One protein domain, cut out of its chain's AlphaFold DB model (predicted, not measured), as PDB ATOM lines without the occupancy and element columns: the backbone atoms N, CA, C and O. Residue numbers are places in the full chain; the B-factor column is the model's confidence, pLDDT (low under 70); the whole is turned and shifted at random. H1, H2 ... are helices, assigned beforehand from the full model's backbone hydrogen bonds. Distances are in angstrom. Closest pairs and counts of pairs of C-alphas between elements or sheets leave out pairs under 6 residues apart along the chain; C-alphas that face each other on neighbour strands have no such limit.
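AT A GLANCE: This is residues 46 to 215 of the 216 residues of an uncharacterized protein of uncultured bacterium (UniProt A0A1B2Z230). The picture is a long helical hairpin, H1 and H2, with H6 crossing H2 on one side of it and H7 folding back from the end of H6. Long loops and the small helix H3 gather around the end of the hairpin where H1 begins, while the short H4 and H5 lie beside H1. The printed part has 170 residues with seven named helices, H1 to H7 in that order along the chain, and no named strand; its class is all helix. It is compact, with a radius of gyration of the C-alphas of 17.1 A, yet elongated in outline, spanning 56 by 34 by 30 A.

IN THESE COORDINATES: Find C-alpha 46 at (-17.684, -1.685, -11.551); from there H1 runs through residues 46 to 77, 46.9 A, to C-alpha 77 at (-14.665, 3.721, 34.943). H2, residues 84 to 101, comes back over 25.3 A. Look next for H6, residues 165 to 179, 20.5 A long, and H7, residues 193 to 206, 20.1 A, which ends at C-alpha 206 at (-8.381, 18.572, -0.768). The short ones are H3, residues 118 to 124, 9.7 A, H4, residues 153 to 156, 6.1 A, and H5, residues 158 to 161, 5.0 A.

HOW THE PARTS SIT: Begin at H1 and H2, a helical hairpin: they touch at a shallow tilt of 16 degrees, opposite ways, and their closest C-alphas are those of Arg 67 and Thr 90, 6.5 A apart. H1 touches H2 with residues 57 to 71 alone. H2, with residues 91 to 98 alone, touches H6 at a steep tilt of 55 degrees, the same way; the closest C-alphas are those of Val 98 and Val 171, 6.2 A. H6 and H7, also a helical hairpin, touch with residue 179 of H6 alone, closest at the C-alphas of Leu 179 and Arg 196, 4.9 A; their tilt of 35.1 degrees is only just steep, opposite ways. H1 and H5 only just touch, with 3 pairs of C-alphas within 8 A, closest at Leu 61 and Gly 159, 6.8 A. H4 is close to H1 but not clearly touching, at the C-alphas of Gln 54 and Met 154, 7.6 A. H1 and H3 are near each other, with 5 pairs of C-alphas within 10 A; H7 is apart from H1 and H2. In H1, H2, H3 and H7 every O i to N i+4 pair is within hydrogen-bond range, in H6 10 of 11, and H4 and H5 are too short for such a pair.

THE WHOLE: Look for the two C-alphas farthest apart at Gly 79 and Thr 113, 57.2 A. The printed part has no cut. The links H2 to H3, H3 to H4 and H6 to H7 are long. The mean pLDDT of the printed part is 94.1, and no printed residue is under 70.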
ATOM      1  N   VAL A  46     -18.399  -2.770 -12.240       89.62
ATOM      2  CA  VAL A  46     -17.684  -1.685 -11.551       89.62
ATOM      3  C   VAL A  46     -18.565  -1.125 -10.442       89.62
ATOM      4  O   VAL A  46     -18.100  -0.953  -9.317       89.62
ATOM      5  N   ASN A  47     -19.857  -0.925 -10.718       89.06
ATOM      6  CA  ASN A  47     -20.811  -0.452  -9.712       89.06
ATOM      7  C   ASN A  47     -20.902  -1.421  -8.531       89.06
ATOM      8  O   ASN A  47     -20.924  -0.980  -7.384       89.06
ATOM      9  N   LEU A  48     -20.906  -2.731  -8.802       88.38
ATOM     10  CA  LEU A  48     -20.917  -3.750  -7.754       88.38
ATOM     11  C   LEU A  48     -19.629  -3.726  -6.918       88.38
ATOM     12  O   LEU A  48     -19.713  -3.696  -5.697       88.38
ATOM     13  N   MET A  49     -18.452  -3.655  -7.547       92.38
ATOM     14  CA  MET A  49     -17.174  -3.549  -6.825       92.38
ATOM     15  C   MET A  49     -17.114  -2.315  -5.922       92.38
ATOM     16  O   MET A  49     -16.616  -2.375  -4.798       92.38
ATOM     17  N   LEU A  50     -17.619  -1.181  -6.412       94.56
ATOM     18  CA  LEU A  50     -17.680   0.052  -5.633       94.56
ATOM     19  C   LEU A  50     -18.654  -0.065  -4.473       94.56
ATOM     20  O   LEU A  50     -18.346   0.405  -3.380       94.56
ATOM     21  N   PHE A  51     -19.804  -0.689  -4.703       94.38
ATOM     22  CA  PHE A  51     -20.795  -0.936  -3.668       94.38
ATOM     23  C   PHE A  51     -20.250  -1.865  -2.575       94.38
ATOM     24  O   PHE A  51     -20.373  -1.543  -1.393       94.38
ATOM     25  N   ASP A  52     -19.558  -2.942  -2.949       94.50
ATOM     26  CA  ASP A  52     -18.884  -3.842  -2.009       94.50
ATOM     27  C   ASP A  52     -17.826  -3.091  -1.190       94.50
ATOM     28  O   ASP A  52     -17.796  -3.185   0.041       94.50
ATOM     29  N   HIS A  53     -17.009  -2.259  -1.852       96.94
ATOM     30  CA  HIS A  53     -16.030  -1.417  -1.166       96.94
ATOM     31  C   HIS A  53     -16.691  -0.461  -0.158       96.94
ATOM     32  O   HIS A  53     -16.188  -0.302   0.962       96.94
ATOM     33  N   GLN A  54     -17.820   0.147  -0.544       96.88
ATOM     34  CA  GLN A  54     -18.595   1.053   0.301       96.88
ATOM     35  C   GLN A  54     -19.184   0.357   1.524       96.88
ATOM     36  O   GLN A  54     -19.063   0.883   2.634       96.88
ATOM     37  N   ILE A  55     -19.791  -0.818   1.344       97.44
ATOM     38  CA  ILE A  55     -20.360  -1.601   2.446       97.44
ATOM     39  C   ILE A  55     -19.278  -1.957   3.461       97.44
ATOM     40  O   ILE A  55     -19.463  -1.737   4.662       97.44
ATOM     41  N   GLU A  56     -18.152  -2.493   2.997       97.19
ATOM     42  CA  GLU A  56     -17.093  -2.951   3.892       97.19
ATOM     43  C   GLU A  56     -16.460  -1.768   4.633       97.19
ATOM     44  O   GLU A  56     -16.325  -1.816   5.858       97.19
ATOM     45  N   LEU A  57     -16.169  -0.645   3.956       97.06
ATOM     46  CA  LEU A  57     -15.616   0.511   4.662       97.06
ATOM     47  C   LEU A  57     -16.611   1.090   5.672       97.06
ATOM     48  O   LEU A  57     -16.221   1.407   6.795       97.06
ATOM     49  N   HIS A  58     -17.897   1.204   5.326       96.81
ATOM     50  CA  HIS A  58     -18.907   1.647   6.287       96.81
ATOM     51  C   HIS A  58     -18.992   0.715   7.498       96.81
ATOM     52  O   HIS A  58     -19.075   1.201   8.628       96.81
ATOM     53  N   SER A  59     -18.897  -0.598   7.287       96.50
ATOM     54  CA  SER A  59     -18.883  -1.594   8.363       96.50
ATOM     55  C   SER A  59     -17.673  -1.415   9.282       96.50
ATOM     56  O   SER A  59     -17.825  -1.366  10.505       96.50
ATOM     57  N   LEU A  60     -16.484  -1.196   8.714       96.19
ATOM     58  CA  LEU A  60     -15.282  -0.890   9.490       96.19
ATOM     59  C   LEU A  60     -15.431   0.434  10.262       96.19
ATOM     60  O   LEU A  60     -15.114   0.497  11.446       96.19
ATOM     61  N   LEU A  61     -15.971   1.489   9.649       94.69
ATOM     62  CA  LEU A  61     -16.196   2.768  10.338       94.69
ATOM     63  C   LEU A  61     -17.197   2.640  11.496       94.69
ATOM     64  O   LEU A  61     -17.036   3.297  12.527       94.69
ATOM     65  N   ILE A  62     -18.210   1.783  11.360       94.94
ATOM     66  CA  ILE A  62     -19.141   1.462  12.447       94.94
ATOM     67  C   ILE A  62     -18.404   0.745  13.581       94.94
ATOM     68  O   ILE A  62     -18.544   1.140  14.741       94.94
ATOM     69  N   GLU A  63     -17.579  -0.259  13.278       94.25
ATOM     70  CA  GLU A  63     -16.799  -0.949  14.308       94.25
ATOM     71  C   GLU A  63     -15.820  -0.007  15.023       94.25
ATOM     72  O   GLU A  63     -15.695  -0.052  16.251       94.25
ATOM     73  N   ALA A  64     -15.202   0.919  14.289       91.62
ATOM     74  CA  ALA A  64     -14.347   1.949  14.863       91.62
ATOM     75  C   ALA A  64     -15.084   2.777  15.935       91.62
ATOM     76  O   ALA A  64     -14.537   3.044  17.006       91.62
ATOM     77  N   ARG A  65     -16.357   3.126  15.687       91.38
ATOM     78  CA  ARG A  65     -17.208   3.834  16.661       91.38
ATOM     79  C   ARG A  65     -17.514   2.981  17.890       91.38
ATOM     80  O   ARG A  65     -17.515   3.500  19.001       91.38
ATOM     81  N   TYR A  66     -17.761   1.682  17.726       93.50
ATOM     82  CA  TYR A  66     -17.979   0.796  18.874       93.50
ATOM     83  C   TYR A  66     -16.730   0.669  19.750       93.50
ATOM     84  O   TYR A  66     -16.832   0.735  20.975       93.50
ATOM     85  N   ARG A  67     -15.545   0.556  19.142       91.69
ATOM     86  CA  ARG A  67     -14.264   0.504  19.869       91.69
ATOM     87  C   ARG A  67     -13.980   1.788  20.641       91.69
ATOM     88  O   ARG A  67     -13.473   1.741  21.763       91.69
ATOM     89  N   GLU A  68     -14.369   2.925  20.080       88.75
ATOM     90  CA  GLU A  68     -14.279   4.209  20.766       88.75
ATOM     91  C   GLU A  68     -15.209   4.274  21.986       88.75
ATOM     92  O   GLU A  68     -14.749   4.601  23.078       88.75
ATOM     93  N   ARG A  69     -16.465   3.824  21.861       92.44
ATOM     94  CA  ARG A  69     -17.389   3.719  23.006       92.44
ATOM     95  C   ARG A  69     -16.849   2.823  24.119       92.44
ATOM     96  O   ARG A  69     -16.998   3.145  25.294       92.44
ATOM     97  N   ILE A  70     -16.200   1.713  23.762       93.06
ATOM     98  CA  ILE A  70     -15.542   0.824  24.733       93.06
ATOM     99  C   ILE A  70     -14.391   1.556  25.435       93.06
ATOM    100  O   ILE A  70     -14.277   1.494  26.658       93.06
ATOM    101  N   SER A  71     -13.564   2.285  24.683       91.06
ATOM    102  CA  SER A  71     -12.480   3.101  25.242       91.06
ATOM    103  C   SER A  71     -13.008   4.173  26.202       91.06
ATOM    104  O   SER A  71     -12.511   4.285  27.321       91.06
ATOM    105  N   GLN A  72     -14.061   4.901  25.818       91.31
ATOM    106  CA  GLN A  72     -14.709   5.902  26.670       91.31
ATOM    107  C   GLN A  72     -15.299   5.292  27.945       91.31
ATOM    108  O   GLN A  72     -15.136   5.854  29.028       91.31
ATOM    109  N   TYR A  73     -15.956   4.134  27.835       93.94
ATOM    110  CA  TYR A  73     -16.496   3.414  28.989       93.94
ATOM    111  C   TYR A  73     -15.400   3.111  30.015       93.94
ATOM    112  O   TYR A  73     -15.558   3.390  31.207       93.94
ATOM    113  N   TRP A  74     -14.269   2.576  29.555       94.12
ATOM    114  CA  TRP A  74     -13.156   2.256  30.438       94.12
ATOM    115  C   TRP A  74     -12.492   3.494  31.026       94.12
ATOM    116  O   TRP A  74     -12.226   3.510  32.226       94.12
ATOM    117  N   ALA A  75     -12.289   4.537  30.218       92.25
ATOM    118  CA  ALA A  75     -11.779   5.810  30.706       92.25
ATOM    119  C   ALA A  75     -12.686   6.370  31.815       92.25
ATOM    120  O   ALA A  75     -12.197   6.725  32.883       92.25
ATOM    121  N   GLY A  76     -14.009   6.361  31.624       94.31
ATOM    122  CA  GLY A  76     -14.963   6.802  32.644       94.31
ATOM    123  C   GLY A  76     -14.908   5.965  33.926       94.31
ATOM    124  O   GLY A  76     -14.964   6.510  35.026       94.31
ATOM    125  N   LYS A  77     -14.741   4.644  33.800       94.75
ATOM    126  CA  LYS A  77     -14.665   3.721  34.943       94.75
ATOM    127  C   LYS A  77     -13.353   3.826  35.728       94.75
ATOM    128  O   LYS A  77     -13.357   3.631  36.940       94.75
ATOM    129  N   ASN A  78     -12.249   4.137  35.052       93.88
ATOM    130  CA  ASN A  78     -10.897   4.080  35.614       93.88
ATOM    131  C   ASN A  78     -10.246   5.471  35.754       93.88
ATOM    132  O   ASN A  78      -9.021   5.586  35.683       93.88
ATOM    133  N   GLY A  79     -11.036   6.538  35.908       91.25
ATOM    134  CA  GLY A  79     -10.512   7.887  36.158       91.25
ATOM    135  C   GLY A  79      -9.666   8.464  35.014       91.25
ATOM    136  O   GLY A  79      -8.684   9.152  35.262       91.25
ATOM    137  N   GLY A  80     -10.025   8.156  33.769       89.75
ATOM    138  CA  GLY A  80      -9.338   8.586  32.547       89.75
ATOM    139  C   GLY A  80      -8.453   7.514  31.907       89.75
ATOM    140  O   GLY A  80      -8.059   7.669  30.754       89.75
ATOM    141  N   ASN A  81      -8.182   6.403  32.601       91.12
ATOM    142  CA  ASN A  81      -7.282   5.364  32.100       91.12
ATOM    143  C   ASN A  81      -7.997   4.315  31.238       91.12
ATOM    144  O   ASN A  81      -8.933   3.643  31.673       91.12
ATOM    145  N   ILE A  82      -7.497   4.099  30.025       91.94
ATOM    146  CA  ILE A  82      -7.954   3.015  29.150       91.94
ATOM    147  C   ILE A  82      -7.022   1.808  29.357       91.94
ATOM    148  O   ILE A  82      -5.806   1.989  29.311       91.94
ATOM    149  N   PRO A  83      -7.546   0.584  29.583       94.62
ATOM    150  CA  PRO A  83      -6.735  -0.622  29.665       94.62
ATOM    151  C   PRO A  83      -5.840  -0.786  28.438       94.62
ATOM    152  O   PRO A  83      -6.295  -0.616  27.306       94.62
ATOM    153  N   GLU A  84      -4.589  -1.182  28.664       93.94
ATOM    154  CA  GLU A  84      -3.607  -1.389  27.597       93.94
ATOM    155  C   GLU A  84      -4.103  -2.388  26.543       93.94
ATOM    156  O   GLU A  84      -3.957  -2.147  25.349       93.94
ATOM    157  N   SER A  85      -4.793  -3.452  26.964       94.06
ATOM    158  CA  SER A  85      -5.408  -4.422  26.052       94.06
ATOM    159  C   SER A  85      -6.425  -3.777  25.104       94.06
ATOM    160  O   SER A  85      -6.431  -4.068  23.914       94.06
ATOM    161  N   THR A  86      -7.250  -2.852  25.606       93.19
ATOM    162  CA  THR A  86      -8.245  -2.128  24.800       93.19
ATOM    163  C   THR A  86      -7.569  -1.204  23.787       93.19
ATOM    164  O   THR A  86      -8.024  -1.101  22.644       93.19
ATOM    165  N   LEU A  87      -6.479  -0.539  24.187       91.31
ATOM    166  CA  LEU A  87      -5.682   0.292  23.283       91.31
ATOM    167  C   LEU A  87      -5.018  -0.564  22.200       91.31
ATOM    168  O   LEU A  87      -5.178  -0.264  21.020       91.31
ATOM    169  N   ALA A  88      -4.377  -1.672  22.577       93.56
ATOM    170  CA  ALA A  88      -3.729  -2.592  21.646       93.56
ATOM    171  C   ALA A  88      -4.718  -3.192  20.630       93.56
ATOM    172  O   ALA A  88      -4.435  -3.231  19.430       93.56
ATOM    173  N   ASP A  89      -5.907  -3.601  21.083       94.00
ATOM    174  CA  ASP A  89      -6.972  -4.095  20.208       94.00
ATOM    175  C   ASP A  89      -7.473  -3.014  19.247       94.00
ATOM    176  O   ASP A  89      -7.771  -3.294  18.080       94.00
ATOM    177  N   THR A  90      -7.565  -1.771  19.721       92.81
ATOM    178  CA  THR A  90      -7.955  -0.633  18.886       92.81
ATOM    179  C   THR A  90      -6.884  -0.327  17.848       92.81
ATOM    180  O   THR A  90      -7.208  -0.203  16.672       92.81
ATOM    181  N   ASP A  91      -5.610  -0.294  18.231       92.94
ATOM    182  CA  ASP A  91      -4.507  -0.029  17.308       92.94
ATOM    183  C   ASP A  91      -4.375  -1.141  16.256       92.94
ATOM    184  O   ASP A  91      -4.168  -0.859  15.073       92.94
ATOM    185  N   LYS A  92      -4.580  -2.410  16.639       95.81
ATOM    186  CA  LYS A  92      -4.660  -3.534  15.691       95.81
ATOM    187  C   LYS A  92      -5.796  -3.343  14.686       95.81
ATOM    188  O   LYS A  92      -5.609  -3.572  13.491       95.81
ATOM    189  N   PHE A  93      -6.961  -2.911  15.159       96.50
ATOM    190  CA  PHE A  93      -8.091  -2.605  14.291       96.50
ATOM    191  C   PHE A  93      -7.790  -1.429  13.348       96.50
ATOM    192  O   PHE A  93      -8.065  -1.532  12.155       96.50
ATOM    193  N   ILE A  94      -7.172  -0.346  13.834       95.75
ATOM    194  CA  ILE A  94      -6.808   0.791  12.978       95.75
ATOM    195  C   ILE A  94      -5.805   0.374  11.904       95.75
ATOM    196  O   ILE A  94      -5.972   0.757  10.751       95.75
ATOM    197  N   LYS A  95      -4.819  -0.472  12.229       96.44
ATOM    198  CA  LYS A  95      -3.904  -1.038  11.223       96.44
ATOM    199  C   LYS A  95      -4.659  -1.802  10.133       96.44
ATOM    200  O   LYS A  95      -4.371  -1.606   8.955       96.44
ATOM    201  N   LYS A  96      -5.661  -2.615  10.502       97.25
ATOM    202  CA  LYS A  96      -6.544  -3.296   9.536       97.25
ATOM    203  C   LYS A  96      -7.303  -2.286   8.667       97.25
ATOM    204  O   LYS A  96      -7.331  -2.442   7.452       97.25
ATOM    205  N   LEU A  97      -7.895  -1.256   9.273       97.75
ATOM    206  CA  LEU A  97      -8.638  -0.220   8.553       97.75
ATOM    207  C   LEU A  97      -7.741   0.541   7.567       97.75
ATOM    208  O   LEU A  97      -8.112   0.688   6.411       97.75
ATOM    209  N   VAL A  98      -6.551   0.974   7.990       98.31
ATOM    210  CA  VAL A  98      -5.585   1.668   7.123       98.31
ATOM    211  C   VAL A  98      -5.149   0.765   5.972       98.31
ATOM    212  O   VAL A  98      -5.168   1.192   4.822       98.31
ATOM    213  N   ARG A  99      -4.819  -0.502   6.252       98.00
ATOM    214  CA  ARG A  99      -4.470  -1.491   5.222       98.00
ATOM    215  C   ARG A  99      -5.590  -1.665   4.188       98.00
ATOM    216  O   ARG A  99      -5.315  -1.660   2.992       98.00
ATOM    217  N   TYR A 100      -6.837  -1.750   4.649       98.25
ATOM    218  CA  TYR A 100      -8.010  -1.827   3.782       98.25
ATOM    219  C   TYR A 100      -8.209  -0.545   2.957       98.25
ATOM    220  O   TYR A 100      -8.407  -0.614   1.747       98.25
ATOM    221  N   MET A 101      -8.106   0.633   3.585       98.44
ATOM    222  CA  MET A 101      -8.225   1.925   2.896       98.44
ATOM    223  C   MET A 101      -7.158   2.113   1.815       98.44
ATOM    224  O   MET A 101      -7.426   2.812   0.844       98.44
ATOM    225  N   LEU A 102      -5.985   1.499   1.971       98.44
ATOM    226  CA  LEU A 102      -4.880   1.547   1.012       98.44
ATOM    227  C   LEU A 102      -4.918   0.434  -0.049       98.44
ATOM    228  O   LEU A 102      -3.931   0.239  -0.758       98.44
ATOM    229  N   PHE A 103      -6.022  -0.318  -0.137       97.44
ATOM    230  CA  PHE A 103      -6.208  -1.408  -1.103       97.44
ATOM    231  C   PHE A 103      -5.080  -2.455  -1.087       97.44
ATOM    232  O   PHE A 103      -4.766  -3.056  -2.108       97.44
ATOM    233  N   ALA A 104      -4.470  -2.704   0.076       96.06
ATOM    234  CA  ALA A 104      -3.284  -3.560   0.162       96.06
ATOM    235  C   ALA A 104      -3.522  -5.022  -0.229       96.06
ATOM    236  O   ALA A 104      -2.590  -5.711  -0.634       96.06
ATOM    237  N   ASP A 105      -4.759  -5.486  -0.070       93.19
ATOM    238  CA  ASP A 105      -5.180  -6.856  -0.352       93.19
ATOM    239  C   ASP A 105      -6.173  -6.900  -1.532       93.19
ATOM    240  O   ASP A 105      -7.002  -7.808  -1.618       93.19
ATOM    241  N   GLU A 106      -6.146  -5.895  -2.421       93.06
ATOM    242  CA  GLU A 106      -7.014  -5.883  -3.600       93.06
ATOM    243  C   GLU A 106      -6.664  -7.016  -4.572       93.06
ATOM    244  O   GLU A 106      -5.504  -7.386  -4.769       93.06
ATOM    245  N   VAL A 107      -7.693  -7.579  -5.204       90.50
ATOM    246  CA  VAL A 107      -7.509  -8.610  -6.225       90.50
ATOM    247  C   VAL A 107      -7.105  -7.938  -7.534       90.50
ATOM    248  O   VAL A 107      -7.794  -7.030  -8.000       90.50
ATOM    249  N   SER A 108      -6.019  -8.418  -8.150       90.94
ATOM    250  CA  SER A 108      -5.591  -7.943  -9.470       90.94
ATOM    251  C   SER A 108      -6.684  -8.158 -10.524       90.94
ATOM    252  O   SER A 108      -7.314  -9.217 -10.606       90.94
ATOM    253  N   LEU A 109      -6.868  -7.142 -11.367       91.44
ATOM    254  CA  LEU A 109      -7.761  -7.167 -12.522       91.44
ATOM    255  C   LEU A 109      -7.055  -7.576 -13.823       91.44
ATOM    256  O   LEU A 109      -7.726  -7.663 -14.845       91.44
ATOM    257  N   ASP A 110      -5.755  -7.897 -13.805       88.44
ATOM    258  CA  ASP A 110      -4.951  -8.167 -15.016       88.44
ATOM    259  C   ASP A 110      -5.548  -9.263 -15.918       88.44
ATOM    260  O   ASP A 110      -5.404  -9.254 -17.141       88.44
ATOM    261  N   VAL A 111      -6.239 -10.229 -15.309       82.62
ATOM    262  CA  VAL A 111      -6.872 -11.372 -15.988       82.62
ATOM    263  C   VAL A 111      -8.349 -11.128 -16.326       82.62
ATOM    264  O   VAL A 111      -9.081 -12.049 -16.707       82.62
ATOM    265  N   HIS A 112      -8.829  -9.900 -16.157       80.56
ATOM    266  CA  HIS A 112     -10.228  -9.534 -16.287       80.56
ATOM    267  C   HIS A 112     -10.406  -8.341 -17.224       80.56
ATOM    268  O   HIS A 112      -9.883  -7.258 -17.009       80.56
ATOM    269  N   THR A 113     -11.242  -8.504 -18.249       79.12
ATOM    270  CA  THR A 113     -11.765  -7.352 -18.987       79.12
ATOM    271  C   THR A 113     -12.921  -6.757 -18.194       79.12
ATOM    272  O   THR A 113     -13.903  -7.461 -17.927       79.12
ATOM    273  N   VAL A 114     -12.771  -5.490 -17.810       84.25
ATOM    274  CA  VAL A 114     -13.798  -4.682 -17.147       84.25
ATOM    275  C   VAL A 114     -14.200  -3.560 -18.095       84.25
ATOM    276  O   VAL A 114     -13.367  -2.765 -18.537       84.25
ATOM    277  N   LYS A 115     -15.479  -3.525 -18.470       83.56
ATOM    278  CA  LYS A 115     -16.004  -2.496 -19.366       83.56
ATOM    279  C   LYS A 115     -16.263  -1.214 -18.578       83.56
ATOM    280  O   LYS A 115     -16.876  -1.244 -17.519       83.56
ATOM    281  N   ARG A 116     -15.824  -0.086 -19.131       86.31
ATOM    282  CA  ARG A 116     -16.117   1.244 -18.588       86.31
ATOM    283  C   ARG A 116     -17.537   1.674 -18.930       86.31
ATOM    284  O   ARG A 116     -18.013   1.422 -20.041       86.31
ATOM    285  N   ASN A 117     -18.167   2.384 -18.005       87.50
ATOM    286  CA  ASN A 117     -19.492   2.961 -18.172       87.50
ATOM    287  C   ASN A 117     -19.400   4.476 -18.027       87.50
ATOM    288  O   ASN A 117     -19.289   5.011 -16.929       87.50
ATOM    289  N   THR A 118     -19.409   5.170 -19.161       87.81
ATOM    290  CA  THR A 118     -19.156   6.613 -19.223       87.81
ATOM    291  C   THR A 118     -20.242   7.444 -18.549       87.81
ATOM    292  O   THR A 118     -19.938   8.513 -18.026       87.81
ATOM    293  N   GLU A 119     -21.491   6.976 -18.554       89.12
ATOM    294  CA  GLU A 119     -22.597   7.650 -17.870       89.12
ATOM    295  C   GLU A 119     -22.397   7.584 -16.354       89.12
ATOM    296  O   GLU A 119     -22.378   8.618 -15.693       89.12
ATOM    297  N   PHE A 120     -22.136   6.385 -15.826       88.88
ATOM    298  CA  PHE A 120     -21.846   6.204 -14.407       88.88
ATOM    299  C   PHE A 120     -20.590   6.965 -13.972       88.88
ATOM    300  O   PHE A 120     -20.608   7.659 -12.961       88.88
ATOM    301  N   GLU A 121     -19.501   6.873 -14.740       91.94
ATOM    302  CA  GLU A 121     -18.248   7.568 -14.432       91.94
ATOM    303  C   GLU A 121     -18.435   9.081 -14.351       91.94
ATOM    304  O   GLU A 121     -17.889   9.718 -13.452       91.94
ATOM    305  N   LYS A 122     -19.232   9.663 -15.253       92.44
ATOM    306  CA  LYS A 122     -19.545  11.093 -15.221       92.44
ATOM    307  C   LYS A 122     -20.190  11.490 -13.890       92.44
ATOM    308  O   LYS A 122     -19.779  12.488 -13.301       92.44
ATOM    309  N   ASP A 123     -21.164  10.713 -13.423       92.00
ATOM    310  CA  ASP A 123     -21.873  10.995 -12.174       92.00
ATOM    311  C   ASP A 123     -20.994  10.715 -10.946       92.00
ATOM    312  O   ASP A 123     -20.929  11.525 -10.020       92.00
ATOM    313  N   PHE A 124     -20.250   9.607 -10.957       93.44
ATOM    314  CA  PHE A 124     -19.349   9.214  -9.875       93.44
ATOM    315  C   PHE A 124     -18.202  10.218  -9.680       93.44
ATOM    316  O   PHE A 124     -17.809  10.516  -8.551       93.44
ATOM    317  N   PHE A 125     -17.697  10.804 -10.767       94.56
ATOM    318  CA  PHE A 125     -16.622  11.795 -10.740       94.56
ATOM    319  C   PHE A 125     -17.096  13.237 -10.535       94.56
ATOM    320  O   PHE A 125     -16.253  14.118 -10.370       94.56
ATOM    321  N   ALA A 126     -18.408  13.501 -10.507       93.62
ATOM    322  CA  ALA A 126     -18.952  14.860 -10.453       93.62
ATOM    323  C   ALA A 126     -18.451  15.677  -9.248       93.62
ATOM    324  O   ALA A 126     -18.261  16.884  -9.357       93.62
ATOM    325  N   ASN A 127     -18.194  15.011  -8.118       89.12
ATOM    326  CA  ASN A 127     -17.707  15.634  -6.883       89.12
ATOM    327  C   ASN A 127     -16.263  15.240  -6.548       89.12
ATOM    328  O   ASN A 127     -15.861  15.286  -5.380       89.12
ATOM    329  N   LYS A 128     -15.484  14.794  -7.542       93.75
ATOM    330  CA  LYS A 128     -14.096  14.408  -7.294       93.75
ATOM    331  C   LYS A 128     -13.297  15.617  -6.814       93.75
ATOM    332  O   LYS A 128     -13.425  16.720  -7.343       93.75
ATOM    333  N   ARG A 129     -12.456  15.392  -5.810       96.44
ATOM    334  CA  ARG A 129     -11.527  16.400  -5.308       96.44
ATOM    335  C   ARG A 129     -10.161  16.154  -5.924       96.44
ATOM    336  O   ARG A 129      -9.692  15.017  -5.886       96.44
ATOM    337  N   VAL A 130      -9.580  17.193  -6.513       96.19
ATOM    338  CA  VAL A 130      -8.347  17.093  -7.298       96.19
ATOM    339  C   VAL A 130      -7.189  17.834  -6.644       96.19
ATOM    340  O   VAL A 130      -7.410  18.801  -5.916       96.19
ATOM    341  N   ASP A 131      -5.968  17.392  -6.932       96.19
ATOM    342  CA  ASP A 131      -4.770  18.207  -6.743       96.19
ATOM    343  C   ASP A 131      -4.570  19.214  -7.895       96.19
ATOM    344  O   ASP A 131      -5.407  19.345  -8.793       96.19
ATOM    345  N   ALA A 132      -3.453  19.948  -7.857       94.00
ATOM    346  CA  ALA A 132      -3.094  20.933  -8.878       94.00
ATOM    347  C   ALA A 132      -2.889  20.322 -10.279       94.00
ATOM    348  O   ALA A 132      -3.077  21.018 -11.276       94.00
ATOM    349  N   ASP A 133      -2.558  19.031 -10.349       95.06
ATOM    350  CA  ASP A 133      -2.319  18.289 -11.588       95.06
ATOM    351  C   ASP A 133      -3.589  17.577 -12.102       95.06
ATOM    352  O   ASP A 133      -3.586  16.956 -13.167       95.06
ATOM    353  N   GLY A 134      -4.709  17.697 -11.380       95.94
ATOM    354  CA  GLY A 134      -5.999  17.117 -11.752       95.94
ATOM    355  C   GLY A 134      -6.196  15.662 -11.309       95.94
ATOM    356  O   GLY A 134      -7.205  15.050 -11.690       95.94
ATOM    357  N   ASN A 135      -5.276  15.111 -10.512       97.00
ATOM    358  CA  ASN A 135      -5.366  13.761  -9.960       97.00
ATOM    359  C   ASN A 135      -6.350  13.720  -8.796       97.00
ATOM    360  O   ASN A 135      -6.453  14.662  -8.017       97.00
ATOM    361  N   SER A 136      -7.049  12.602  -8.631       97.81
ATOM    362  CA  SER A 136      -8.010  12.400  -7.549       97.81
ATOM    363  C   SER A 136      -8.046  10.948  -7.074       97.81
ATOM    364  O   SER A 136      -7.701  10.021  -7.808       97.81
ATOM    365  N   LEU A 137      -8.498  10.733  -5.835       98.12
ATOM    366  CA  LEU A 137      -8.652   9.384  -5.274       98.12
ATOM    367  C   LEU A 137      -9.593   8.472  -6.084       98.12
ATOM    368  O   LEU A 137      -9.227   7.321  -6.306       98.12
ATOM    369  N   PRO A 138     -10.774   8.927  -6.557       96.75
ATOM    370  CA  PRO A 138     -11.676   8.047  -7.293       96.75
ATOM    371  C   PRO A 138     -11.250   7.771  -8.745       96.75
ATOM    372  O   PRO A 138     -11.973   7.051  -9.425       96.75
ATOM    373  N   ASP A 139     -10.130   8.301  -9.257       96.19
ATOM    374  CA  ASP A 139      -9.743   8.062 -10.655       96.19
ATOM    375  C   ASP A 139      -9.512   6.564 -10.933       96.19
ATOM    376  O   ASP A 139      -8.654   5.917 -10.330       96.19
ATOM    377  N   PHE A 140     -10.259   6.020 -11.895       96.31
ATOM    378  CA  PHE A 140     -10.231   4.600 -12.250       96.31
ATOM    379  C   PHE A 140      -8.998   4.177 -13.048       96.31
ATOM    380  O   PHE A 140      -8.626   4.836 -14.026       96.31
ATOM    381  N   ASP A 141      -8.429   3.025 -12.681       94.88
ATOM    382  CA  ASP A 141      -7.475   2.286 -13.515       94.88
ATOM    383  C   ASP A 141      -8.222   1.276 -14.405       94.88
ATOM    384  O   ASP A 141      -8.173   1.385 -15.632       94.88
ATOM    385  N   LEU A 142      -8.977   0.356 -13.783       93.69
ATOM    386  CA  LEU A 142      -9.798  -0.711 -14.390       93.69
ATOM    387  C   LEU A 142      -9.057  -1.623 -15.383       93.69
ATOM    388  O   LEU A 142      -9.690  -2.332 -16.167       93.69
ATOM    389  N   LYS A 143      -7.723  -1.612 -15.356       92.81
ATOM    390  CA  LYS A 143      -6.872  -2.485 -16.175       92.81
ATOM    391  C   LYS A 143      -6.205  -3.546 -15.317       92.81
ATOM    392  O   LYS A 143      -6.278  -4.723 -15.631       92.81
ATOM    393  N   THR A 144      -5.573  -3.095 -14.244       93.06
ATOM    394  CA  THR A 144      -4.786  -3.906 -13.311       93.06
ATOM    395  C   THR A 144      -5.388  -3.872 -11.908       93.06
ATOM    396  O   THR A 144      -5.253  -4.823 -11.143       93.06
ATOM    397  N   ARG A 145      -6.120  -2.797 -11.591       94.12
ATOM    398  CA  ARG A 145      -6.736  -2.533 -10.286       94.12
ATOM    399  C   ARG A 145      -7.944  -1.607 -10.399       94.12
ATOM    400  O   ARG A 145      -8.245  -1.102 -11.482       94.12
ATOM    401  N   LEU A 146      -8.649  -1.374  -9.292       95.19
ATOM    402  CA  LEU A 146      -9.849  -0.533  -9.290       95.19
ATOM    403  C   LEU A 146      -9.497   0.952  -9.481       95.19
ATOM    404  O   LEU A 146      -9.956   1.586 -10.434       95.19
ATOM    405  N   PHE A 147      -8.632   1.489  -8.620       96.81
ATOM    406  CA  PHE A 147      -8.245   2.902  -8.613       96.81
ATOM    407  C   PHE A 147      -6.785   3.104  -9.013       96.81
ATOM    408  O   PHE A 147      -5.911   2.304  -8.681       96.81
ATOM    409  N   LYS A 148      -6.498   4.217  -9.695       96.12
ATOM    410  CA  LYS A 148      -5.122   4.632  -9.999       96.12
ATOM    411  C   LYS A 148      -4.349   4.966  -8.728       96.12
ATOM    412  O   LYS A 148      -3.215   4.525  -8.600       96.12
ATOM    413  N   ASN A 149      -4.993   5.724  -7.838       97.56
ATOM    414  CA  ASN A 149      -4.481   6.170  -6.548       97.56
ATOM    415  C   ASN A 149      -5.077   5.288  -5.449       97.56
ATOM    416  O   ASN A 149      -6.245   5.463  -5.095       97.56
ATOM    417  N   ARG A 150      -4.306   4.335  -4.916       97.50
ATOM    418  CA  ARG A 150      -4.763   3.337  -3.932       97.50
ATOM    419  C   ARG A 150      -4.923   3.911  -2.523       97.50
ATOM    420  O   ARG A 150      -4.293   3.481  -1.565       97.50
ATOM    421  N   LEU A 151      -5.825   4.875  -2.396       98.50
ATOM    422  CA  LEU A 151      -6.422   5.305  -1.140       98.50
ATOM    423  C   LEU A 151      -7.923   5.494  -1.361       98.50
ATOM    424  O   LEU A 151      -8.346   6.187  -2.283       98.50
ATOM    425  N   SER A 152      -8.736   4.897  -0.491       98.25
ATOM    426  CA  SER A 152     -10.192   4.967  -0.580       98.25
ATOM    427  C   SER A 152     -10.691   6.411  -0.624       98.25
ATOM    428  O   SER A 152     -10.493   7.188   0.312       98.25
ATOM    429  N   TYR A 153     -11.437   6.745  -1.682       97.62
ATOM    430  CA  TYR A 153     -12.121   8.035  -1.826       97.62
ATOM    431  C   TYR A 153     -13.130   8.301  -0.697       97.62
ATOM    432  O   TYR A 153     -13.521   9.441  -0.452       97.62
ATOM    433  N   MET A 154     -13.550   7.264   0.028       97.75
ATOM    434  CA  MET A 154     -14.467   7.395   1.154       97.75
ATOM    435  C   MET A 154     -13.814   7.981   2.410       97.75
ATOM    436  O   MET A 154     -14.511   8.195   3.405       97.75
ATOM    437  N   ILE A 155     -12.521   8.322   2.368       97.81
ATOM    438  CA  ILE A 155     -11.931   9.257   3.334       97.81
ATOM    439  C   ILE A 155     -12.674  10.609   3.349       97.81
ATOM    440  O   ILE A 155     -12.698  11.274   4.377       97.81
ATOM    441  N   TYR A 156     -13.356  10.972   2.253       97.06
ATOM    442  CA  TYR A 156     -14.241  12.145   2.160       97.06
ATOM    443  C   TYR A 156     -15.706  11.850   2.522       97.06
ATOM    444  O   TYR A 156     -16.572  12.716   2.387       97.06
ATOM    445  N   SER A 157     -16.034  10.615   2.911       95.94
ATOM    446  CA  SER A 157     -17.410  10.259   3.263       95.94
ATOM    447  C   SER A 157     -17.816  10.925   4.574       95.94
ATOM    448  O   SER A 157     -17.021  11.026   5.507       95.94
ATOM    449  N   GLN A 158     -19.099  11.267   4.715       94.88
ATOM    450  CA  GLN A 158     -19.630  11.775   5.988       94.88
ATOM    451  C   GLN A 158     -19.366  10.817   7.161       94.88
ATOM    452  O   GLN A 158     -19.230  11.259   8.301       94.88
ATOM    453  N   GLY A 159     -19.295   9.508   6.895       93.62
ATOM    454  CA  GLY A 159     -18.980   8.502   7.904       93.62
ATOM    455  C   GLY A 159     -17.585   8.686   8.501       93.62
ATOM    456  O   GLY A 159     -17.446   8.576   9.724       93.62
ATOM    457  N   PHE A 160     -16.597   8.990   7.651       96.06
ATOM    458  CA  PHE A 160     -15.220   9.275   8.050       96.06
ATOM    459  C   PHE A 160     -15.074  10.686   8.628       96.06
ATOM    460  O   PHE A 160     -14.517  10.832   9.709       96.06
ATOM    461  N   GLU A 161     -15.635  11.712   7.979       95.06
ATOM    462  CA  GLU A 161     -15.547  13.109   8.450       95.06
ATOM    463  C   GLU A 161     -16.060  13.269   9.889       95.06
ATOM    464  O   GLU A 161     -15.425  13.917  10.726       95.06
ATOM    465  N   ASN A 162     -17.177  12.600  10.195       92.00
ATOM    466  CA  ASN A 162     -17.810  12.606  11.513       92.00
ATOM    467  C   ASN A 162     -17.319  11.470  12.426       92.00
ATOM    468  O   ASN A 162     -18.001  11.123  13.402       92.00
ATOM    469  N   ALA A 163     -16.229  10.788  12.076       91.25
ATOM    470  CA  ALA A 163     -15.634   9.785  12.946       91.25
ATOM    471  C   ALA A 163     -15.014  10.442  14.194       91.25
ATOM    472  O   ALA A 163     -14.606  11.605  14.141       91.25
ATOM    473  N   PRO A 164     -14.914   9.714  15.323       88.50
ATOM    474  CA  PRO A 164     -14.262  10.235  16.521       88.50
ATOM    475  C   PRO A 164     -12.824  10.698  16.245       88.50
ATOM    476  O   PRO A 164     -12.066   9.991  15.578       88.50
ATOM    477  N   GLN A 165     -12.424  11.845  16.804       89.94
ATOM    478  CA  GLN A 165     -11.111  12.452  16.532       89.94
ATOM    479  C   GLN A 165      -9.945  11.504  16.848       89.94
ATOM    480  O   GLN A 165      -9.071  11.306  16.014       89.94
ATOM    481  N   PHE A 166     -10.006  10.817  17.992       85.62
ATOM    482  CA  PHE A 166      -9.027   9.802  18.405       85.62
ATOM    483  C   PHE A 166      -8.766   8.723  17.339       85.62
ATOM    484  O   PHE A 166      -7.656   8.192  17.243       85.62
ATOM    485  N   MET A 167      -9.799   8.368  16.564       90.06
ATOM    486  CA  MET A 167      -9.683   7.418  15.463       90.06
ATOM    487  C   MET A 167      -9.059   8.084  14.239       90.06
ATOM    488  O   MET A 167      -8.108   7.529  13.688       90.06
ATOM    489  N   LYS A 168      -9.549   9.270  13.849       94.56
ATOM    490  CA  LYS A 168      -9.010  10.016  12.703       94.56
ATOM    491  C   LYS A 168      -7.516  10.272  12.860       94.56
ATOM    492  O   LYS A 168      -6.767   9.995  11.933       94.56
ATOM    493  N   ASP A 169      -7.074  10.674  14.048       94.62
ATOM    494  CA  ASP A 169      -5.658  10.905  14.353       94.62
ATOM    495  C   ASP A 169      -4.808   9.655  14.090       94.62
ATOM    496  O   ASP A 169      -3.748   9.735  13.473       94.62
ATOM    497  N   ARG A 170      -5.287   8.470  14.498       94.94
ATOM    498  CA  ARG A 170      -4.571   7.205  14.269       94.94
ATOM    499  C   ARG A 170      -4.586   6.777  12.813       94.94
ATOM    500  O   ARG A 170      -3.574   6.278  12.331       94.94
ATOM    501  N   VAL A 171      -5.706   6.967  12.116       97.31
ATOM    502  CA  VAL A 171      -5.783   6.687  10.677       97.31
ATOM    503  C   VAL A 171      -4.831   7.612   9.925       97.31
ATOM    504  O   VAL A 171      -4.000   7.123   9.169       97.31
ATOM    505  N   TYR A 172      -4.868   8.922  10.180       98.19
ATOM    506  CA  TYR A 172      -3.957   9.879   9.555       98.19
ATOM    507  C   TYR A 172      -2.501   9.622   9.905       98.19
ATOM    508  O   TYR A 172      -1.636   9.801   9.053       98.19
ATOM    509  N   LYS A 173      -2.199   9.205  11.136       97.88
ATOM    510  CA  LYS A 173      -0.839   8.810  11.502       97.88
ATOM    511  C   LYS A 173      -0.395   7.566  10.737       97.88
ATOM    512  O   LYS A 173       0.684   7.578  10.164       97.88
ATOM    513  N   GLY A 174      -1.241   6.537  10.669       97.75
ATOM    514  CA  GLY A 174      -0.951   5.316   9.918       97.75
ATOM    515  C   GLY A 174      -0.748   5.583   8.428       97.75
ATOM    516  O   GLY A 174       0.234   5.127   7.856       97.75
ATOM    517  N   LEU A 175      -1.628   6.379   7.815       98.38
ATOM    518  CA  LEU A 175      -1.488   6.808   6.422       98.38
ATOM    519  C   LEU A 175      -0.178   7.569   6.203       98.38
ATOM    520  O   LEU A 175       0.562   7.247   5.280       98.38
ATOM    521  N   TRP A 176       0.142   8.534   7.067       98.06
ATOM    522  CA  TRP A 176       1.385   9.300   6.976       98.06
ATOM    523  C   TRP A 176       2.625   8.403   7.034       98.06
ATOM    524  O   TRP A 176       3.517   8.523   6.196       98.06
ATOM    525  N   ASP A 177       2.649   7.466   7.982       97.31
ATOM    526  CA  ASP A 177       3.773   6.548   8.197       97.31
ATOM    527  C   ASP A 177       3.995   5.579   7.031       97.31
ATOM    528  O   ASP A 177       5.090   5.043   6.889       97.31
ATOM    529  N   ILE A 178       2.985   5.360   6.189       98.06
ATOM    530  CA  ILE A 178       3.085   4.497   5.005       98.06
ATOM    531  C   ILE A 178       3.406   5.317   3.753       98.06
ATOM    532  O   ILE A 178       4.221   4.905   2.925       98.06
ATOM    533  N   LEU A 179       2.777   6.483   3.602       97.56
ATOM    534  CA  LEU A 179       2.833   7.267   2.371       97.56
ATOM    535  C   LEU A 179       4.090   8.138   2.254       97.56
ATOM    536  O   LEU A 179       4.518   8.430   1.147       97.56
ATOM    537  N   THR A 180       4.702   8.547   3.364       96.06
ATOM    538  CA  THR A 180       5.801   9.533   3.335       96.06
ATOM    539  C   THR A 180       7.235   9.010   3.375       96.06
ATOM    540  O   THR A 180       8.123   9.739   2.931       96.06
ATOM    541  N   PRO A 181       7.537   7.797   3.880       95.06
ATOM    542  CA  PRO A 181       8.908   7.302   3.838       95.06
ATOM    543  C   PRO A 181       9.424   7.154   2.404       95.06
ATOM    544  O   PRO A 181       8.680   6.758   1.511       95.06
ATOM    545  N   LYS A 182      10.727   7.359   2.188       91.69
ATOM    546  CA  LYS A 182      11.357   7.152   0.871       91.69
ATOM    547  C   LYS A 182      11.155   5.727   0.334       91.69
ATOM    548  O   LYS A 182      10.921   5.517  -0.848       91.69
ATOM    549  N   THR A 183      11.203   4.738   1.220       93.88
ATOM    550  CA  THR A 183      10.932   3.334   0.894       93.88
ATOM    551  C   THR A 183       9.685   2.886   1.633       93.88
ATOM    552  O   THR A 183       9.558   3.166   2.825       93.88
ATOM    553  N   ALA A 184       8.773   2.205   0.936       93.50
ATOM    554  CA  ALA A 184       7.560   1.687   1.549       93.50
ATOM    555  C   ALA A 184       7.900   0.745   2.724       93.50
ATOM    556  O   ALA A 184       8.860  -0.027   2.632       93.50
ATOM    557  N   PRO A 185       7.153   0.815   3.841       95.31
ATOM    558  CA  PRO A 185       7.346  -0.102   4.956       95.31
ATOM    559  C   PRO A 185       6.946  -1.536   4.579       95.31
ATOM    560  O   PRO A 185       6.167  -1.757   3.650       95.31
ATOM    561  N   GLU A 186       7.442  -2.507   5.350       94.44
ATOM    562  CA  GLU A 186       7.116  -3.927   5.182       94.44
ATOM    563  C   GLU A 186       5.595  -4.156   5.112       94.44
ATOM    564  O   GLU A 186       4.826  -3.614   5.915       94.44
ATOM    565  N   GLY A 187       5.157  -4.962   4.140       93.62
ATOM    566  CA  GLY A 187       3.740  -5.251   3.910       93.62
ATOM    567  C   GLY A 187       3.022  -4.229   3.022       93.62
ATOM    568  O   GLY A 187       1.824  -4.403   2.770       93.62
ATOM    569  N   TYR A 188       3.739  -3.210   2.534       96.19
ATOM    570  CA  TYR A 188       3.291  -2.227   1.539       96.19
ATOM    571  C   TYR A 188       4.206  -2.197   0.303       96.19
ATOM    572  O   TYR A 188       4.264  -1.201  -0.412       96.19
ATOM    573  N   ASP A 189       4.895  -3.304   0.017       93.06
ATOM    574  CA  ASP A 189       5.873  -3.432  -1.078       93.06
ATOM    575  C   ASP A 189       5.272  -3.196  -2.477       93.06
ATOM    576  O   ASP A 189       5.983  -2.902  -3.435       93.06
ATOM    577  N   TYR A 190       3.946  -3.302  -2.596       91.56
ATOM    578  CA  TYR A 190       3.195  -3.017  -3.817       91.56
ATOM    579  C   TYR A 190       3.115  -1.518  -4.154       91.56
ATOM    580  O   TYR A 190       2.630  -1.169  -5.235       91.56
ATOM    581  N   PHE A 191       3.498  -0.644  -3.218       93.44
ATOM    582  CA  PHE A 191       3.183   0.779  -3.226       93.44
ATOM    583  C   PHE A 191       4.432   1.607  -3.540       93.44
ATOM    584  O   PHE A 191       5.274   1.861  -2.675       93.44
ATOM    585  N   ASP A 192       4.578   2.005  -4.804       93.44
ATOM    586  CA  ASP A 192       5.742   2.767  -5.252       93.44
ATOM    587  C   ASP A 192       5.760   4.203  -4.697       93.44
ATOM    588  O   ASP A 192       4.778   4.708  -4.157       93.44
ATOM    589  N   GLU A 193       6.920   4.856  -4.763       96.00
ATOM    590  CA  GLU A 193       7.105   6.219  -4.248       96.00
ATOM    591  C   GLU A 193       6.225   7.243  -4.974       96.00
ATOM    592  O   GLU A 193       5.581   8.051  -4.309       96.00
ATOM    593  N   GLY A 194       6.114   7.156  -6.304       96.25
ATOM    594  CA  GLY A 194       5.364   8.126  -7.102       96.25
ATOM    595  C   GLY A 194       3.869   8.106  -6.794       96.25
ATOM    596  O   GLY A 194       3.260   9.158  -6.600       96.25
ATOM    597  N   GLU A 195       3.268   6.920  -6.674       96.56
ATOM    598  CA  GLU A 195       1.861   6.813  -6.282       96.56
ATOM    599  C   GLU A 195       1.617   7.353  -4.866       96.56
ATOM    600  O   GLU A 195       0.631   8.057  -4.629       96.56
ATOM    601  N   ARG A 196       2.515   7.063  -3.917       97.75
ATOM    602  CA  ARG A 196       2.377   7.542  -2.537       97.75
ATOM    603  C   ARG A 196       2.503   9.064  -2.447       97.75
ATOM    604  O   ARG A 196       1.682   9.694  -1.779       97.75
ATOM    605  N   GLU A 197       3.455   9.661  -3.162       96.75
ATOM    606  CA  GLU A 197       3.595  11.118  -3.282       96.75
ATOM    607  C   GLU A 197       2.353  11.760  -3.908       96.75
ATOM    608  O   GLU A 197       1.852  12.766  -3.396       96.75
ATOM    609  N   GLN A 198       1.800  11.147  -4.959       97.69
ATOM    610  CA  GLN A 198       0.581  11.628  -5.605       97.69
ATOM    611  C   GLN A 198      -0.618  11.599  -4.643       97.69
ATOM    612  O   GLN A 198      -1.370  12.569  -4.558       97.69
ATOM    613  N   ILE A 199      -0.775  10.541  -3.842       98.12
ATOM    614  CA  ILE A 199      -1.821  10.477  -2.807       98.12
ATOM    615  C   ILE A 199      -1.626  11.575  -1.752       98.12
ATOM    616  O   ILE A 199      -2.602  12.209  -1.343       98.12
ATOM    617  N   VAL A 200      -0.387  11.831  -1.321       97.88
ATOM    618  CA  VAL A 200      -0.082  12.920  -0.375       97.88
ATOM    619  C   VAL A 200      -0.439  14.284  -0.971       97.88
ATOM    620  O   VAL A 200      -1.054  15.094  -0.275       97.88
ATOM    621  N   SER A 201      -0.116  14.524  -2.247       97.56
ATOM    622  CA  SER A 201      -0.498  15.737  -2.985       97.56
ATOM    623  C   SER A 201      -2.017  15.936  -2.985       97.56
ATOM    624  O   SER A 201      -2.509  16.980  -2.548       97.56
ATOM    625  N   ILE A 202      -2.771  14.894  -3.356       98.19
ATOM    626  CA  ILE A 202      -4.241  14.911  -3.374       98.19
ATOM    627  C   ILE A 202      -4.804  15.249  -1.996       98.19
ATOM    628  O   ILE A 202      -5.652  16.136  -1.884       98.19
ATOM    629  N   LEU A 203      -4.346  14.576  -0.937       98.00
ATOM    630  CA  LEU A 203      -4.850  14.828   0.412       98.00
ATOM    631  C   LEU A 203      -4.551  16.258   0.868       98.00
ATOM    632  O   LEU A 203      -5.459  16.932   1.349       98.00
ATOM    633  N   ARG A 204      -3.324  16.753   0.671       97.44
ATOM    634  CA  ARG A 204      -2.950  18.133   1.028       97.44
ATOM    635  C   ARG A 204      -3.794  19.178   0.308       97.44
ATOM    636  O   ARG A 204      -4.142  20.189   0.907       97.44
ATOM    637  N   ALA A 205      -4.124  18.934  -0.958       97.00
ATOM    638  CA  ALA A 205      -4.908  19.861  -1.763       97.00
ATOM    639  C   ALA A 205      -6.405  19.866  -1.413       97.00
ATOM    640  O   ALA A 205      -7.095  20.833  -1.728       97.00
ATOM    641  N   SER A 206      -6.928  18.794  -0.806       96.25
ATOM    642  CA  SER A 206      -8.381  18.572  -0.768       96.25
ATOM    643  C   SER A 206      -8.991  18.150   0.568       96.25
ATOM    644  O   SER A 206     -10.226  18.086   0.670       96.25
ATOM    645  N   LYS A 207      -8.167  17.845   1.575       96.50
ATOM    646  CA  LYS A 207      -8.608  17.419   2.905       96.50
ATOM    647  C   LYS A 207      -8.319  18.508   3.941       96.50
ATOM    648  O   LYS A 207      -7.169  18.813   4.239       96.50
ATOM    649  N   ASP A 208      -9.384  19.055   4.524       93.31
ATOM    650  CA  ASP A 208      -9.310  20.262   5.365       93.31
ATOM    651  C   ASP A 208      -8.924  19.991   6.832       93.31
ATOM    652  O   ASP A 208      -8.464  20.888   7.536       93.31
ATOM    653  N   ASP A 209      -9.101  18.760   7.316       95.00
ATOM    654  CA  ASP A 209      -8.862  18.363   8.712       95.00
ATOM    655  C   ASP A 209      -7.570  17.545   8.893       95.00
ATOM    656  O   ASP A 209      -7.434  16.796   9.864       95.00
ATOM    657  N   LEU A 210      -6.618  17.671   7.962       96.56
ATOM    658  CA  LEU A 210      -5.325  17.006   8.088       96.56
ATOM    659  C   LEU A 210      -4.537  17.541   9.299       96.56
ATOM    660  O   LEU A 210      -4.468  18.762   9.502       96.56
ATOM    661  N   PRO A 211      -3.884  16.656  10.075       96.38
ATOM    662  CA  PRO A 211      -2.987  17.058  11.155       96.38
ATOM    663  C   PRO A 211      -1.818  17.920  10.666       96.38
ATOM    664  O   PRO A 211      -1.384  17.800   9.525       96.38
ATOM    665  N   ASP A 212      -1.237  18.738  11.546       95.31
ATOM    666  CA  ASP A 212      -0.205  19.712  11.152       95.31
ATOM    667  C   ASP A 212       1.050  19.084  10.540       95.31
ATOM    668  O   ASP A 212       1.645  19.666   9.638       95.31
ATOM    669  N   TYR A 213       1.410  17.862  10.940       94.69
ATOM    670  CA  TYR A 213       2.536  17.143  10.337       94.69
ATOM    671  C   TYR A 213       2.319  16.792   8.854       94.69
ATOM    672  O   TYR A 213       3.280  16.455   8.173       94.69
ATOM    673  N   TRP A 214       1.095  16.918   8.328       95.62
ATOM    674  CA  TRP A 214       0.824  16.815   6.894       95.62
ATOM    675  C   TRP A 214       1.098  18.109   6.130       95.62
ATOM    676  O   TRP A 214       1.339  18.035   4.929       95.62
ATOM    677  N   LYS A 215       1.074  19.277   6.776       84.88
ATOM    678  CA  LYS A 215       1.044  20.606   6.131       84.88
ATOM    679  C   LYS A 215       2.436  21.190   5.847       84.88
ATOM    680  O   LYS A 215       2.608  22.394   5.983       84.88
TER     681      LYS A 215